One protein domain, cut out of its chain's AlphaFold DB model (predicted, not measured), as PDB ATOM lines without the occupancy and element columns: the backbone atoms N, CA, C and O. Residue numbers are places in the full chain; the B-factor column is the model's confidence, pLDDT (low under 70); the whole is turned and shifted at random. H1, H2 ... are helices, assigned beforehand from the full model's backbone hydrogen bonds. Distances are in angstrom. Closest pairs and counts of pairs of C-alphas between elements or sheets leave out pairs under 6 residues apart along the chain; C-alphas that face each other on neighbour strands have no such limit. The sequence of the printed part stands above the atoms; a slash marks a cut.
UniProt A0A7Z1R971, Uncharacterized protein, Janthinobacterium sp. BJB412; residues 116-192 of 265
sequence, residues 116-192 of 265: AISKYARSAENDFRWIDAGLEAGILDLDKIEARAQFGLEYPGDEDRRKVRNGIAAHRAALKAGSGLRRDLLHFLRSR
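What this domain is: This is residues 116 to 192 of the 265 residues of an uncharacterized protein of Janthinobacterium sp. BJB412 (UniProt A0A7Z1R971). The long helix H4 runs through a small compact body, with H3 and H5 folded back along different sides of it and the hairpin of H1 and H2 covering another side, where H1 crosses H4. The printed part has 77 residues with five named helices, H1 to H5 in order, and no named strand; its class is all helix. The whole is compact, with a radius of gyration of the C-alphas of 11.8 A and spans of 33 by 25 by 19 A.

Where its parts are: H1, residues 116 to 122, begins at C-alpha 116 (186.861, 168.054, 227.897). H2, residues 125 to 136, is 16.6 A long; H3 holds residues 142 to 150. H4, residues 158 to 174, measures 23.9 A from its first C-alpha at (192.741, 174.869, 212.344). H5, residues 183 to 190, ends at (185.581, 158.780, 214.752).

How they stand to each other: H1 and H4 are the hubs, touching three helices each. H1 and H2 form a hairpin at 20 degrees; their closest C-alphas, of Lys 119 and Asp 127, are 5.3 A apart. H1 touches H4 at a steep tilt of 53 degrees, Ala 121 to Asp 160 at 4.8 A between closest C-alphas. H1 and H3 only just touch, with 3 pairs of C-alphas within 8 A, the closest Ile 117 and Ile 145. H4 forms hairpins with H3, at 22 degrees, closest C-alphas Glu 146 and Ile 168 at 6.8 A, and with H5, at 18 degrees, Ala 174 and Leu 186 at 6.2 A. H2 is near H4 and H5; H5 is apart from H1 and H3. In all five helices every O i to N i+4 pair is within hydrogen-bond range.

The domain as a whole: The farthest C-alphas, of Pro 156 and Gly 178, are 35.5 A apart. The printed part has no cut and no long link. Mean pLDDT of the printed part is 94.5; residue 178 alone is under 70.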
ATOM      1  N   ALA A 116     187.440 168.739 229.050       98.62
ATOM      2  CA  ALA A 116     186.861 168.054 227.897       98.62
ATOM      3  C   ALA A 116     187.223 168.744 226.570       98.62
ATOM      4  O   ALA A 116     187.524 168.052 225.601       98.62
ATOM      5  N   ILE A 117     187.279 170.081 226.531       98.38
ATOM      6  CA  ILE A 117     187.712 170.843 225.347       98.38
ATOM      7  C   ILE A 117     189.166 170.514 224.991       98.38
ATOM      8  O   ILE A 117     189.444 170.137 223.853       98.38
ATOM      9  N   SER A 118     190.079 170.567 225.965       97.81
ATOM     10  CA  SER A 118     191.489 170.220 225.730       97.81
ATOM     11  C   SER A 118     191.661 168.766 225.274       97.81
ATOM     12  O   SER A 118     192.527 168.465 224.454       97.81
ATOM     13  N   LYS A 119     190.816 167.856 225.772       98.31
ATOM     14  CA  LYS A 119     190.774 166.448 225.360       98.31
ATOM     15  C   LYS A 119     190.260 166.267 223.938       98.31
ATOM     16  O   LYS A 119     190.818 165.476 223.185       98.31
ATOM     17  N   TYR A 120     189.238 167.021 223.544       98.12
ATOM     18  CA  TYR A 120     188.795 167.036 222.158       98.12
ATOM     19  C   TYR A 120     189.878 167.571 221.218       98.12
ATOM     20  O   TYR A 120     190.080 166.989 220.160       98.12
ATOM     21  N   ALA A 121     190.611 168.620 221.602       97.31
ATOM     22  CA  ALA A 121     191.706 169.146 220.786       97.31
ATOM     23  C   ALA A 121     192.806 168.091 220.563       97.31
ATOM     24  O   ALA A 121     193.235 167.873 219.433       97.31
ATOM     25  N   ARG A 122     193.185 167.352 221.617       95.88
ATOM     26  CA  ARG A 122     194.156 166.248 221.525       95.88
ATOM     27  C   ARG A 122     193.623 165.033 220.752       95.88
ATOM     28  O   ARG A 122     194.385 164.404 220.022       95.88
ATOM     29  N   SER A 123     192.329 164.716 220.878       96.12
ATOM     30  CA  SER A 123     191.629 163.639 220.151       96.12
ATOM     31  C   SER A 123     192.258 162.240 220.283       96.12
ATOM     32  O   SER A 123     192.177 161.428 219.361       96.12
ATOM     33  N   ALA A 124     192.876 161.916 221.422       95.69
ATOM     34  CA  ALA A 124     193.405 160.571 221.645       95.69
ATOM     35  C   ALA A 124     192.301 159.573 222.056       95.69
ATOM     36  O   ALA A 124     191.244 159.934 222.576       95.69
ATOM     37  N   GLU A 125     192.547 158.275 221.870       94.75
ATOM     38  CA  GLU A 125     191.573 157.228 222.220       94.75
ATOM     39  C   GLU A 125     191.187 157.264 223.712       94.75
ATOM     40  O   GLU A 125     190.015 157.146 224.083       94.75
ATOM     41  N   ASN A 126     192.167 157.491 224.593       95.81
ATOM     42  CA  ASN A 126     191.945 157.628 226.032       95.81
ATOM     43  C   ASN A 126     191.164 158.903 226.404       95.81
ATOM     44  O   ASN A 126     190.466 158.895 227.422       95.81
ATOM     45  N   ASP A 127     191.242 159.957 225.592       97.94
ATOM     46  CA  ASP A 127     190.473 161.189 225.751       97.94
ATOM     47  C   ASP A 127     189.003 160.953 225.432       97.94
ATOM     48  O   ASP A 127     188.143 161.252 226.262       97.94
ATOM     49  N   PHE A 128     188.704 160.312 224.303       97.62
ATOM     50  CA  PHE A 128     187.331 159.941 223.963       97.62
ATOM     51  C   PHE A 128     186.719 158.992 224.987       97.62
ATOM     52  O   PHE A 128     185.590 159.188 225.421       97.62
ATOM     53  N   ARG A 129     187.492 158.017 225.465       97.19
ATOM     54  CA  ARG A 129     187.081 157.115 226.544       97.19
ATOM     55  C   ARG A 129     186.755 157.854 227.849       97.19
ATOM     56  O   ARG A 129     185.893 157.410 228.609       97.19
ATOM     57  N   TRP A 130     187.467 158.943 228.143       98.50
ATOM     58  CA  TRP A 130     187.217 159.799 229.306       98.50
ATOM     59  C   TRP A 130     185.945 160.632 229.115       98.50
ATOM     60  O   TRP A 130     185.107 160.676 230.016       98.50
ATOM     61  N   ILE A 131     185.778 161.233 227.933       98.56
ATOM     62  CA  ILE A 131     184.615 162.051 227.567       98.56
ATOM     63  C   ILE A 131     183.339 161.205 227.561       98.56
ATOM     64  O   ILE A 131     182.358 161.582 228.196       98.56
ATOM     65  N   ASP A 132     183.381 160.027 226.933       98.00
ATOM     66  CA  ASP A 132     182.266 159.081 226.864       98.00
ATOM     67  C   ASP A 132     181.719 158.769 228.259       98.00
ATOM     68  O   ASP A 132     180.530 158.923 228.528       98.00
ATOM     69  N   ALA A 133     182.611 158.383 229.175       97.88
ATOM     70  CA  ALA A 133     182.234 158.055 230.544       97.88
ATOM     71  C   ALA A 133     181.709 159.270 231.323       97.88
ATOM     72  O   ALA A 133     180.851 159.115 232.190       97.88
ATOM     73  N   GLY A 134     182.222 160.467 231.035       98.12
ATOM     74  CA  GLY A 134     181.770 161.706 231.658       98.12
ATOM     75  C   GLY A 134     180.378 162.133 231.204       98.12
ATOM     76  O   GLY A 134     179.572 162.533 232.042       98.12
ATOM     77  N   LEU A 135     180.076 162.000 229.911       97.88
ATOM     78  CA  LEU A 135     178.751 162.281 229.354       97.88
ATOM     79  C   LEU A 135     177.717 161.259 229.838       97.88
ATOM     80  O   LEU A 135     176.645 161.641 230.300       97.88
ATOM     81  N   GLU A 136     178.044 159.965 229.812       96.69
ATOM     82  CA  GLU A 136     177.135 158.909 230.285       96.69
ATOM     83  C   GLU A 136     176.821 159.019 231.781       96.69
ATOM     84  O   GLU A 136     175.713 158.699 232.205       96.69
ATOM     85  N   ALA A 137     177.775 159.500 232.583       96.38
ATOM     86  CA  ALA A 137     177.582 159.732 234.010       96.38
ATOM     87  C   ALA A 137     176.946 161.098 234.342       96.38
ATOM     88  O   ALA A 137     176.766 161.395 235.523       96.38
ATOM     89  N   GLY A 138     176.656 161.942 233.344       96.06
ATOM     90  CA  GLY A 138     176.134 163.299 233.551       96.06
ATOM     91  C   GLY A 138     177.107 164.247 234.267       96.06
ATOM     92  O   GLY A 138     176.681 165.215 234.891       96.06
ATOM     93  N   ILE A 139     178.410 163.951 234.231       97.69
ATOM     94  CA  ILE A 139     179.476 164.791 234.803       97.69
ATOM     95  C   ILE A 139     179.866 165.902 233.826       97.69
ATOM     96  O   ILE A 139     180.179 167.015 234.245       97.69
ATOM     97  N   LEU A 140     179.870 165.578 232.535       98.19
ATOM     98  CA  LEU A 140     180.127 166.524 231.460       98.19
ATOM     99  C   LEU A 140     178.812 167.054 230.904       98.19
ATOM    100  O   LEU A 140     177.848 166.309 230.742       98.19
ATOM    101  N   ASP A 141     178.810 168.339 230.587       97.00
ATOM    102  CA  ASP A 141     177.673 169.054 230.032       97.00
ATOM    103  C   ASP A 141     178.051 169.545 228.634       97.00
ATOM    104  O   ASP A 141     178.868 170.456 228.476       97.00
ATOM    105  N   LEU A 142     177.487 168.894 227.614       95.75
ATOM    106  CA  LEU A 142     177.868 169.137 226.226       95.75
ATOM    107  C   LEU A 142     177.494 170.548 225.755       95.75
ATOM    108  O   LEU A 142     178.234 171.132 224.970       95.75
ATOM    109  N   ASP A 143     176.411 171.124 226.282       95.81
ATOM    110  CA  ASP A 143     176.013 172.496 225.960       95.81
ATOM    111  C   ASP A 143     176.996 173.503 226.568       95.81
ATOM    112  O   ASP A 143     177.408 174.450 225.896       95.81
ATOM    113  N   LYS A 144     177.455 173.273 227.807       96.94
ATOM    114  CA  LYS A 144     178.526 174.093 228.404       96.94
ATOM    115  C   LYS A 144     179.842 173.963 227.646       96.94
ATOM    116  O   LYS A 144     180.514 174.973 227.447       96.94
ATOM    117  N   ILE A 145     180.222 172.744 227.260       97.88
ATOM    118  CA  ILE A 145     181.442 172.487 226.482       97.88
ATOM    119  C   ILE A 145     181.378 173.249 225.158       97.88
ATOM    120  O   ILE A 145     182.303 173.990 224.832       97.88
ATOM    121  N   GLU A 146     180.275 173.116 224.422       95.75
ATOM    122  CA  GLU A 146     180.097 173.776 223.132       95.75
ATOM    123  C   GLU A 146     180.094 175.301 223.259       95.75
ATOM    124  O   GLU A 146     180.859 175.969 222.564       95.75
ATOM    125  N   ALA A 147     179.324 175.858 224.197       95.56
ATOM    126  CA  ALA A 147     179.271 177.302 224.414       95.56
ATOM    127  C   ALA A 147     180.655 177.895 224.733       95.56
ATOM    128  O   ALA A 147     180.998 178.980 224.263       95.56
ATOM    129  N   ARG A 148     181.476 177.174 225.508       95.88
ATOM    130  CA  ARG A 148     182.844 177.596 225.845       95.88
ATOM    131  C   ARG A 148     183.830 177.412 224.688       95.88
ATOM    132  O   ARG A 148     184.782 178.179 224.593       95.88
ATOM    133  N   ALA A 149     183.610 176.439 223.807       95.12
ATOM    134  CA  ALA A 149     184.454 176.203 222.637       95.12
ATOM    135  C   ALA A 149     184.189 177.184 221.474       95.12
ATOM    136  O   ALA A 149     185.042 177.330 220.595       95.12
ATOM    137  N   GLN A 150     183.025 177.848 221.460       86.62
ATOM    138  CA  GLN A 150     182.598 178.745 220.378       86.62
ATOM    139  C   GLN A 150     183.264 180.131 220.408       86.62
ATOM    140  O   GLN A 150     183.611 180.655 219.348       86.62
ATOM    141  N   PHE A 151     183.444 180.743 221.585       81.56
ATOM    142  CA  PHE A 151     183.817 182.161 221.690       81.56
ATOM    143  C   PHE A 151     185.160 182.387 222.386       81.56
ATOM    144  O   PHE A 151     185.356 182.008 223.537       81.56
ATOM    145  N   GLY A 152     186.073 183.078 221.694       81.00
ATOM    146  CA  GLY A 152     187.332 183.577 222.262       81.00
ATOM    147  C   GLY A 152     188.381 182.509 222.584       81.00
ATOM    148  O   GLY A 152     189.433 182.852 223.108       81.00
ATOM    149  N   LEU A 153     188.114 181.237 222.281       90.12
ATOM    150  CA  LEU A 153     189.087 180.162 222.424       90.12
ATOM    151  C   LEU A 153     190.155 180.266 221.327       90.12
ATOM    152  O   LEU A 153     189.844 180.247 220.133       90.12
ATOM    153  N   GLU A 154     191.410 180.370 221.751       91.12
ATOM    154  CA  GLU A 154     192.570 180.312 220.869       91.12
ATOM    155  C   GLU A 154     192.966 178.851 220.659       91.12
ATOM    156  O   GLU A 154     193.151 178.091 221.609       91.12
ATOM    157  N   TYR A 155     193.063 178.454 219.393       92.94
ATOM    158  CA  TYR A 155     193.480 177.115 218.993       92.94
ATOM    159  C   TYR A 155     194.895 177.190 218.411       92.94
ATOM    160  O   TYR A 155     195.151 178.124 217.645       92.94
ATOM    161  N   PRO A 156     195.786 176.220 218.703       91.50
ATOM    162  CA  PRO A 156     197.120 176.178 218.102       91.50
ATOM    163  C   PRO A 156     197.080 176.136 216.569       91.50
ATOM    164  O   PRO A 156     197.897 176.782 215.913       91.50
ATOM    165  N   GLY A 157     196.095 175.439 215.989       92.81
ATOM    166  CA  GLY A 157     195.812 175.477 214.557       92.81
ATOM    167  C   GLY A 157     194.368 175.123 214.188       92.81
ATOM    168  O   GLY A 157     193.540 174.758 215.027       92.81
ATOM    169  N   ASP A 158     194.064 175.211 212.890       93.00
ATOM    170  CA  ASP A 158     192.741 174.869 212.344       93.00
ATOM    171  C   ASP A 158     192.388 173.388 212.533       93.00
ATOM    172  O   ASP A 158     191.211 173.036 212.643       93.00
ATOM    173  N   GLU A 159     193.399 172.520 212.619       94.12
ATOM    174  CA  GLU A 159     193.220 171.105 212.932       94.12
ATOM    175  C   GLU A 159     192.617 170.910 214.329       94.12
ATOM    176  O   GLU A 159     191.627 170.192 214.464       94.12
ATOM    177  N   ASP A 160     193.137 171.589 215.357       95.19
ATOM    178  CA  ASP A 160     192.612 171.502 216.727       95.19
ATOM    179  C   ASP A 160     191.184 172.044 216.808       95.19
ATOM    180  O   ASP A 160     190.303 171.423 217.408       95.19
ATOM    181  N   ARG A 161     190.922 173.170 216.130       94.69
ATOM    182  CA  ARG A 161     189.576 173.748 216.023       94.69
ATOM    183  C   ARG A 161     188.600 172.752 215.401       94.69
ATOM    184  O   ARG A 161     187.484 172.576 215.898       94.69
ATOM    185  N   ARG A 162     189.008 172.087 214.317       94.25
ATOM    186  CA  ARG A 162     188.200 171.068 213.640       94.25
ATOM    187  C   ARG A 162     187.975 169.850 214.530       94.25
ATOM    188  O   ARG A 162     186.832 169.411 214.624       94.25
ATOM    189  N   LYS A 163     189.008 169.339 215.204       96.19
ATOM    190  CA  LYS A 163     188.907 168.220 216.157       96.19
ATOM    191  C   LYS A 163     187.908 168.518 217.272       96.19
ATOM    192  O   LYS A 163     187.035 167.692 217.538       96.19
ATOM    193  N   VAL A 164     187.963 169.718 217.858       96.75
ATOM    194  CA  VAL A 164     186.997 170.150 218.879       96.75
ATOM    195  C   VAL A 164     185.580 170.208 218.331       96.75
ATOM    196  O   VAL A 164     184.686 169.562 218.880       96.75
ATOM    197  N   ARG A 165     185.372 170.902 217.210       94.94
ATOM    198  CA  ARG A 165     184.050 171.010 216.580       94.94
ATOM    199  C   ARG A 165     183.466 169.640 216.220       94.94
ATOM    200  O   ARG A 165     182.340 169.333 216.605       94.94
ATOM    201  N   ASN A 166     184.223 168.816 215.497       94.94
ATOM    202  CA  ASN A 166     183.774 167.508 215.025       94.94
ATOM    203  C   ASN A 166     183.558 166.541 216.199       94.94
ATOM    204  O   ASN A 166     182.572 165.808 216.220       94.94
ATOM    205  N   GLY A 167     184.429 166.579 217.212       96.62
ATOM    206  CA  GLY A 167     184.287 165.786 218.427       96.62
ATOM    207  C   GLY A 167     183.006 166.111 219.197       96.62
ATOM    208  O   GLY A 167     182.286 165.189 219.585       96.62
ATOM    209  N   ILE A 168     182.690 167.396 219.380       96.25
ATOM    210  CA  ILE A 168     181.446 167.845 220.026       96.25
ATOM    211  C   ILE A 168     180.229 167.407 219.205       96.25
ATOM    212  O   ILE A 168     179.329 166.765 219.751       96.25
ATOM    213  N   ALA A 169     180.224 167.675 217.895       94.94
ATOM    214  CA  ALA A 169     179.120 167.311 217.006       94.94
ATOM    215  C   ALA A 169     178.865 165.793 216.987       94.94
ATOM    216  O   ALA A 169     177.717 165.356 217.079       94.94
ATOM    217  N   ALA A 170     179.924 164.978 216.970       95.81
ATOM    218  CA  ALA A 170     179.806 163.526 217.013       95.81
ATOM    219  C   ALA A 170     179.161 163.028 218.315       95.81
ATOM    220  O   ALA A 170     178.274 162.174 218.278       95.81
ATOM    221  N   HIS A 171     179.555 163.577 219.471       96.44
ATOM    222  CA  HIS A 171     178.903 163.223 220.735       96.44
ATOM    223  C   HIS A 171     177.464 163.723 220.794       96.44
ATOM    224  O   HIS A 171     176.611 162.982 221.273       96.44
ATOM    225  N   ARG A 172     177.172 164.919 220.267       94.19
ATOM    226  CA  ARG A 172     175.809 165.468 220.219       94.19
ATOM    227  C   ARG A 172     174.884 164.558 219.413       94.19
ATOM    228  O   ARG A 172     173.828 164.175 219.907       94.19
ATOM    229  N   ALA A 173     175.317 164.134 218.229       92.88
ATOM    230  CA  ALA A 173     174.555 163.226 217.375       92.88
ATOM    231  C   ALA A 173     174.359 161.830 217.998       92.88
ATOM    232  O   ALA A 173     173.314 161.188 217.835       92.88
ATOM    233  N   ALA A 174     175.362 161.349 218.734       94.81
ATOM    234  CA  ALA A 174     175.326 160.036 219.357       94.81
ATOM    235  C   ALA A 174     174.614 159.990 220.714       94.81
ATOM    236  O   ALA A 174     174.266 158.894 221.162       94.81
ATOM    237  N   LEU A 175     174.394 161.126 221.374       93.31
ATOM    238  CA  LEU A 175     173.771 161.172 222.692       93.31
ATOM    239  C   LEU A 175     172.297 160.752 222.621       93.31
ATOM    240  O   LEU A 175     171.535 161.178 221.748       93.31
ATOM    241  N   LYS A 176     171.888 159.873 223.537       91.38
ATOM    242  CA  LYS A 176     170.495 159.432 223.690       91.38
ATOM    243  C   LYS A 176     169.772 160.312 224.712       91.38
ATOM    244  O   LYS A 176     170.377 160.750 225.687       91.38
ATOM    245  N   ALA A 177     168.460 160.492 224.550       81.62
ATOM    246  CA  ALA A 177     167.641 161.338 225.428       81.62
ATOM    247  C   ALA A 177     167.642 160.918 226.919       81.62
ATOM    248  O   ALA A 177     167.403 161.748 227.789       81.62
ATOM    249  N   GLY A 178     167.909 159.643 227.229       69.88
ATOM    250  CA  GLY A 178     167.808 159.067 228.579       69.88
ATOM    251  C   GLY A 178     169.135 158.679 229.233       69.88
ATOM    252  O   GLY A 178     169.115 157.813 230.102       69.88
ATOM    253  N   SER A 179     170.256 159.293 228.827       73.94
ATOM    254  CA  SER A 179     171.653 158.869 229.067       73.94
ATOM    255  C   SER A 179     172.109 157.693 228.188       73.94
ATOM    256  O   SER A 179     171.313 156.852 227.767       73.94
ATOM    257  N   GLY A 180     173.404 157.662 227.857       91.94
ATOM    258  CA  GLY A 180     173.998 156.666 226.960       91.94
ATOM    259  C   GLY A 180     174.361 157.208 225.577       91.94
ATOM    260  O   GLY A 180     173.816 158.207 225.106       91.94
ATOM    261  N   LEU A 181     175.288 156.514 224.916       95.81
ATOM    262  CA  LEU A 181     175.820 156.886 223.604       95.81
ATOM    263  C   LEU A 181     175.525 155.807 222.555       95.81
ATOM    264  O   LEU A 181     175.605 154.608 222.831       95.81
ATOM    265  N   ARG A 182     175.210 156.223 221.325       96.06
ATOM    266  CA  ARG A 182     175.168 155.351 220.139       96.06
ATOM    267  C   ARG A 182     176.596 154.992 219.732       96.06
ATOM    268  O   ARG A 182     177.260 155.753 219.032       96.06
ATOM    269  N   ARG A 183     177.087 153.852 220.225       95.44
ATOM    270  CA  ARG A 183     178.490 153.437 220.072       95.44
ATOM    271  C   ARG A 183     178.890 153.202 218.619       95.44
ATOM    272  O   ARG A 183     179.946 153.684 218.227       95.44
ATOM    273  N   ASP A 184     178.028 152.572 217.828       96.56
ATOM    274  CA  ASP A 184     178.319 152.289 216.417       96.56
ATOM    275  C   ASP A 184     178.409 153.577 215.592       96.56
ATOM    276  O   ASP A 184     179.342 153.745 214.807       96.56
ATOM    277  N   LEU A 185     177.514 154.538 215.854       96.69
ATOM    278  CA  LEU A 185     177.575 155.863 215.239       96.69
ATOM    279  C   LEU A 185     178.852 156.610 215.652       96.69
ATOM    280  O   LEU A 185     179.545 157.143 214.793       96.69
ATOM    281  N   LEU A 186     179.205 156.629 216.945       96.12
ATOM    282  CA  LEU A 186     180.460 157.254 217.389       96.12
ATOM    283  C   LEU A 186     181.682 156.615 216.740       96.12
ATOM    284  O   LEU A 186     182.593 157.335 216.345       96.12
ATOM    285  N   HIS A 187     181.716 155.287 216.645       96.69
ATOM    286  CA  HIS A 187     182.807 154.570 215.998       96.69
ATOM    287  C   HIS A 187     182.931 154.978 214.526       96.69
ATOM    288  O   HIS A 187     184.021 155.333 214.078       96.69
ATOM    289  N   PHE A 188     181.810 155.006 213.799       97.62
ATOM    290  CA  PHE A 188     181.769 155.477 212.418       97.62
ATOM    291  C   PHE A 188     182.287 156.918 212.294       97.62
ATOM    292  O   PHE A 188     183.236 157.160 211.550       97.62
ATOM    293  N   LEU A 189     181.759 157.865 213.075       96.75
ATOM    294  CA  LEU A 189     182.166 159.274 212.996       96.75
ATOM    295  C   LEU A 189     183.644 159.478 213.370       96.75
ATOM    296  O   LEU A 189     184.343 160.262 212.737       96.75
ATOM    297  N   ARG A 190     184.161 158.731 214.354       94.75
ATOM    298  CA  ARG A 190     185.581 158.780 214.752       94.75
ATOM    299  C   ARG A 190     186.523 158.200 213.696       94.75
ATOM    300  O   ARG A 190     187.680 158.606 213.658       94.75
ATOM    301  N   SER A 191     186.048 157.300 212.833       95.88
ATOM    302  CA  SER A 191     186.825 156.811 211.682       95.88
ATOM    303  C   SER A 191     186.937 157.825 210.537       95.88
ATOM    304  O   SER A 191     187.758 157.636 209.643       95.88
ATOM    305  N   ARG A 192     186.161 158.918 210.582       95.81
ATOM    306  CA  ARG A 192     186.165 160.004 209.593       95.81
ATOM    307  C   ARG A 192     186.433 161.361 210.276       95.81
ATOM    308  O   ARG A 192     185.592 162.255 210.230       95.81
TER     309      ARG A 192